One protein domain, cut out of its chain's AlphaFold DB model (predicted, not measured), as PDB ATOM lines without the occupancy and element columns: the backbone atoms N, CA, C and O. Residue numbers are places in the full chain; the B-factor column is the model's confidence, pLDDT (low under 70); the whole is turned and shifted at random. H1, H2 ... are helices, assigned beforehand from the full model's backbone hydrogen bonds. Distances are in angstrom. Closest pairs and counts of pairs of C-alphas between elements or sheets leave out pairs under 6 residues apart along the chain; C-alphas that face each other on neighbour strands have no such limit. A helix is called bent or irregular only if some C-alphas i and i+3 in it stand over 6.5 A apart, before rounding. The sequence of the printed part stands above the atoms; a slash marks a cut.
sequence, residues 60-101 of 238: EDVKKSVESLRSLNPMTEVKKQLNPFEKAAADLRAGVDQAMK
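AT A GLANCE: This is residues 60 to 101 of the 238 residues of the protein "Sec-independent protein translocase protein TatB" of Proteobacteria bacterium (UniProt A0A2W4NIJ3). A short helix, H1, and a much longer one, H2, meet near their ends at a wide corner, like an open L, with nothing folded back on either arm. H2 makes most of the length and has a kink near residue 84. The printed part has 42 residues, with two named helices, H1 then H2, and no named strand: all helix. It is extended, with a radius of gyration of the C-alphas of 16.7 A and spans of 51 by 19 by 9 A.

HOW THE PARTS SIT: Start with H1, residues 60 to 71, and go through a tight link of 2 residues into H2, residues 74 to 100. They are close but not clearly touching; look at their closest C-alphas, those of Arg 70 and Thr 76, 6.8 A apart. They run the same way at a steep tilt of 69 degrees, only just short of about perpendicular. In H1 every O i to N i+4 pair is within hydrogen-bond range; in H2, 21 of 23 are.

IN THESE COORDINATES: Find C-alpha 60 at (40.324, 49.828, 52.086); from there H1 runs 16.1 A to C-alpha 71. H2 runs 37.0 A from C-alpha 74 at (29.884, 38.505, 69.674) to C-alpha 100 at (53.024, 39.399, 98.587). Its kink is 37 degrees; H2 is neither bent nor irregular, but only just: C-alphas 81 and 84 are 6.4 A apart.

THE WHOLE: The two C-alphas farthest apart, those of Asp 61 and Lys 101, are 51.5 A apart. The printed part has no cut, and its mean pLDDT is 81.3, with residue 74 under 70.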
ATOM      1  N   GLU A  60      41.303  49.094  51.291       70.00
ATOM      2  CA  GLU A  60      40.324  49.828  52.086       70.00
ATOM      3  C   GLU A  60      38.946  49.148  52.106       70.00
ATOM      4  O   GLU A  60      38.344  49.027  53.175       70.00
ATOM      5  N   ASP A  61      38.490  48.600  50.976       75.94
ATOM      6  CA  ASP A  61      37.129  48.054  50.851       75.94
ATOM      7  C   ASP A  61      36.982  46.686  51.549       75.94
ATOM      8  O   ASP A  61      36.039  46.409  52.304       75.94
ATOM      9  N   VAL A  62      38.009  45.842  51.422       74.44
ATOM     10  CA  VAL A  62      38.034  44.533  52.085       74.44
ATOM     11  C   VAL A  62      38.296  44.667  53.588       74.44
ATOM     12  O   VAL A  62      37.671  43.963  54.384       74.44
ATOM     13  N   LYS A  63      39.155  45.605  54.019       78.00
ATOM     14  CA  LYS A  63      39.322  45.900  55.455       78.00
ATOM     15  C   LYS A  63      38.013  46.375  56.077       78.00
ATOM     16  O   LYS A  63      37.689  45.935  57.177       78.00
ATOM     17  N   LYS A  64      37.241  47.212  55.380       80.31
ATOM     18  CA  LYS A  64      35.948  47.715  55.868       80.31
ATOM     19  C   LYS A  64      34.904  46.606  55.998       80.31
ATOM     20  O   LYS A  64      34.186  46.559  56.997       80.31
ATOM     21  N   SER A  65      34.882  45.667  55.055       77.50
ATOM     22  CA  SER A  65      34.014  44.484  55.106       77.50
ATOM     23  C   SER A  65      34.377  43.540  56.258       77.50
ATOM     24  O   SER A  65      33.506  43.102  57.009       77.50
ATOM     25  N   VAL A  66      35.672  43.276  56.465       81.12
ATOM     26  CA  VAL A  66      36.147  42.435  57.577       81.12
ATOM     27  C   VAL A  66      35.901  43.103  58.929       81.12
ATOM     28  O   VAL A  66      35.460  42.430  59.858       81.12
ATOM     29  N   GLU A  67      36.133  44.411  59.051       80.00
ATOM     30  CA  GLU A  67      35.857  45.152  60.286       80.00
ATOM     31  C   GLU A  67      34.353  45.192  60.593       80.00
ATOM     32  O   GLU A  67      33.961  45.036  61.744       80.00
ATOM     33  N   SER A  68      33.496  45.291  59.572       79.94
ATOM     34  CA  SER A  68      32.035  45.218  59.731       79.94
ATOM     35  C   SER A  68      31.569  43.830  60.187       79.94
ATOM     36  O   SER A  68      30.725  43.706  61.067       79.94
ATOM     37  N   LEU A  69      32.157  42.755  59.658       79.25
ATOM     38  CA  LEU A  69      31.861  41.389  60.113       79.25
ATOM     39  C   LEU A  69      32.444  41.087  61.497       79.25
ATOM     40  O   LEU A  69      31.912  40.275  62.258       79.25
ATOM     41  N   ARG A  70      33.562  41.724  61.839       78.75
ATOM     42  CA  ARG A  70      34.189  41.593  63.150       78.75
ATOM     43  C   ARG A  70      33.443  42.396  64.206       78.75
ATOM     44  O   ARG A  70      33.283  41.894  65.312       78.75
ATOM     45  N   SER A  71      32.940  43.581  63.884       74.81
ATOM     46  CA  SER A  71      32.097  44.362  64.794       74.81
ATOM     47  C   SER A  71      30.760  43.671  65.078       74.81
ATOM     48  O   SER A  71      30.249  43.792  66.187       74.81
ATOM     49  N   LEU A  72      30.263  42.861  64.139       77.44
ATOM     50  CA  LEU A  72      29.096  41.989  64.315       77.44
ATOM     51  C   LEU A  72      29.400  40.672  65.055       77.44
ATOM     52  O   LEU A  72      28.474  39.955  65.429       77.44
ATOM     53  N   ASN A  73      30.670  40.321  65.279       76.69
ATOM     54  CA  ASN A  73      31.009  39.104  66.010       76.69
ATOM     55  C   ASN A  73      30.838  39.311  67.527       76.69
ATOM     56  O   ASN A  73      31.442  40.231  68.088       76.69
ATOM     57  N   PRO A  74      30.136  38.400  68.233       68.12
ATOM     58  CA  PRO A  74      29.884  38.505  69.674       68.12
ATOM     59  C   PRO A  74      31.178  38.561  70.494       68.12
ATOM     60  O   PRO A  74      31.219  39.132  71.574       68.12
ATOM     61  N   MET A  75      32.278  38.038  69.951       73.75
ATOM     62  CA  MET A  75      33.598  38.061  70.574       73.75
ATOM     63  C   MET A  75      34.163  39.479  70.761       73.75
ATOM     64  O   MET A  75      34.977  39.704  71.654       73.75
ATOM     65  N   THR A  76      33.763  40.440  69.929       78.81
ATOM     66  CA  THR A  76      34.234  41.833  69.994       78.81
ATOM     67  C   THR A  76      33.458  42.614  71.050       78.81
ATOM     68  O   THR A  76      34.052  43.388  71.797       78.81
ATOM     69  N   GLU A  77      32.161  42.332  71.178       77.25
ATOM     70  CA  GLU A  77      31.315  42.841  72.259       77.25
ATOM     71  C   GLU A  77      31.734  42.249  73.612       77.25
ATOM     72  O   GLU A  77      31.965  42.980  74.572       77.25
ATOM     73  N   VAL A  78      32.004  40.942  73.649       74.38
ATOM     74  CA  VAL A  78      32.568  40.261  74.820       74.38
ATOM     75  C   VAL A  78      33.923  40.862  75.203       74.38
ATOM     76  O   VAL A  78      34.145  41.154  76.368       74.38
ATOM     77  N   LYS A  79      34.821  41.159  74.255       79.25
ATOM     78  CA  LYS A  79      36.092  41.841  74.570       79.25
ATOM     79  C   LYS A  79      35.904  43.253  75.118       79.25
ATOM     80  O   LYS A  79      36.642  43.650  76.016       79.25
ATOM     81  N   LYS A  80      34.946  44.030  74.611       81.12
ATOM     82  CA  LYS A  80      34.632  45.356  75.174       81.12
ATOM     83  C   LYS A  80      34.129  45.245  76.611       81.12
ATOM     84  O   LYS A  80      34.549  46.036  77.448       81.12
ATOM     85  N   GLN A  81      33.313  44.235  76.901       79.38
ATOM     86  CA  GLN A  81      32.823  43.939  78.249       79.38
ATOM     87  C   GLN A  81      33.902  43.341  79.167       79.38
ATOM     88  O   GLN A  81      33.852  43.535  80.377       79.38
ATOM     89  N   LEU A  82      34.911  42.667  78.608       81.69
ATOM     90  CA  LEU A  82      36.041  42.116  79.358       81.69
ATOM     91  C   LEU A  82      37.139  43.149  79.651       81.69
ATOM     92  O   LEU A  82      37.787  43.025  80.676       81.69
ATOM     93  N   ASN A  83      37.324  44.197  78.839       86.12
ATOM     94  CA  ASN A  83      38.286  45.281  79.120       86.12
ATOM     95  C   ASN A  83      38.166  45.909  80.532       86.12
ATOM     96  O   ASN A  83      39.195  46.093  81.188       86.12
ATOM     97  N   PRO A  84      36.966  46.260  81.042       86.06
ATOM     98  CA  PRO A  84      36.832  46.766  82.408       86.06
ATOM     99  C   PRO A  84      37.154  45.695  83.458       86.06
ATOM    100  O   PRO A  84      37.745  46.014  84.488       86.06
ATOM    101  N   PHE A  85      36.842  44.425  83.179       84.94
ATOM    102  CA  PHE A  85      37.189  43.304  84.052       84.94
ATOM    103  C   PHE A  85      38.700  43.029  84.065       84.94
ATOM    104  O   PHE A  85      39.266  42.806  85.127       84.94
ATOM    105  N   GLU A  86      39.377  43.121  82.920       85.94
ATOM    106  CA  GLU A  86      40.833  42.997  82.804       85.94
ATOM    107  C   GLU A  86      41.553  44.120  83.557       85.94
ATOM    108  O   GLU A  86      42.535  43.853  84.245       85.94
ATOM    109  N   LYS A  87      41.047  45.361  83.499       87.94
ATOM    110  CA  LYS A  87      41.576  46.472  84.309       87.94
ATOM    111  C   LYS A  87      41.392  46.231  85.808       87.94
ATOM    112  O   LYS A  87      42.349  46.409  86.553       87.94
ATOM    113  N   ALA A  88      40.209  45.797  86.241       85.88
ATOM    114  CA  ALA A  88      39.955  45.481  87.647       85.88
ATOM    115  C   ALA A  88      40.816  44.300  88.130       85.88
ATOM    116  O   ALA A  88      41.409  44.352  89.203       85.88
ATOM    117  N   ALA A  89      40.953  43.257  87.309       87.81
ATOM    118  CA  ALA A  89      41.810  42.115  87.596       87.81
ATOM    119  C   ALA A  89      43.294  42.510  87.655       87.81
ATOM    120  O   ALA A  89      44.017  42.004  88.510       87.81
ATOM    121  N   ALA A  90      43.750  43.421  86.790       90.12
ATOM    122  CA  ALA A  90      45.117  43.938  86.811       90.12
ATOM    123  C   ALA A  90      45.408  44.762  88.075       90.12
ATOM    124  O   ALA A  90      46.496  44.640  88.634       90.12
ATOM    125  N   ASP A  91      44.443  45.546  88.554       88.06
ATOM    126  CA  ASP A  91      44.589  46.356  89.768       88.06
ATOM    127  C   ASP A  91      44.606  45.480  91.033       88.06
ATOM    128  O   ASP A  91      45.464  45.622  91.905       88.06
ATOM    129  N   LEU A  92      43.740  44.460  91.077       88.94
ATOM    130  CA  LEU A  92      43.758  43.439  92.129       88.94
ATOM    131  C   LEU A  92      45.051  42.619  92.110       88.94
ATOM    132  O   LEU A  92      45.627  42.346  93.162       88.94
ATOM    133  N   ARG A  93      45.542  42.251  90.919       91.19
ATOM    134  CA  ARG A  93      46.830  41.565  90.748       91.19
ATOM    135  C   ARG A  93      47.973  42.427  91.278       91.19
ATOM    136  O   ARG A  93      48.790  41.920  92.036       91.19
ATOM    137  N   ALA A  94      48.006  43.712  90.928       90.06
ATOM    138  CA  ALA A  94      49.026  44.646  91.391       90.06
ATOM    139  C   ALA A  94      48.983  44.838  92.916       90.06
ATOM    140  O   ALA A  94      50.035  44.821  93.557       90.06
ATOM    141  N   GLY A  95      47.788  44.941  93.505       86.44
ATOM    142  CA  GLY A  95      47.609  45.015  94.956       86.44
ATOM    143  C   GLY A  95      48.069  43.745  95.679       86.44
ATOM    144  O   GLY A  95      48.768  43.823  96.690       86.44
ATOM    145  N   VAL A  96      47.756  42.569  95.127       88.88
ATOM    146  CA  VAL A  96      48.213  41.277  95.663       88.88
ATOM    147  C   VAL A  96      49.727  41.116  95.513       88.88
ATOM    148  O   VAL A  96      50.380  40.710  96.471       88.88
ATOM    149  N   ASP A  97      50.312  41.482  94.371       87.50
ATOM    150  CA  ASP A  97      51.765  41.435  94.152       87.50
ATOM    151  C   ASP A  97      52.519  42.434  95.050       87.50
ATOM    152  O   ASP A  97      53.651  42.172  95.463       87.50
ATOM    153  N   GLN A  98      51.913  43.575  95.393       82.19
ATOM    154  CA  GLN A  98      52.481  44.527  96.350       82.19
ATOM    155  C   GLN A  98      52.409  44.001  97.792       82.19
ATOM    156  O   GLN A  98      53.351  44.209  98.555       82.19
ATOM    157  N   ALA A  99      51.334  43.296  98.153       81.88
ATOM    158  CA  ALA A  99      51.166  42.681  99.470       81.88
ATOM    159  C   ALA A  99      52.017  41.409  99.659       81.88
ATOM    160  O   ALA A  99      52.473  41.131 100.765       81.88
ATOM    161  N   MET A 100      52.253  40.651  98.584       82.38
ATOM    162  CA  MET A 100      53.024  39.399  98.587       82.38
ATOM    163  C   MET A 100      54.534  39.606  98.432       82.38
ATOM    164  O   MET A 100      55.294  38.657  98.622       82.38
ATOM    165  N   LYS A 101      55.008  40.819  98.107       73.75
ATOM    166  CA  LYS A 101      56.446  41.120  98.112       73.75
ATOM    167  C   LYS A 101      56.920  41.324  99.559       73.75
ATOM    168  O   LYS A 101      56.533  42.313 100.184       73.75
TER     169      LYS A 101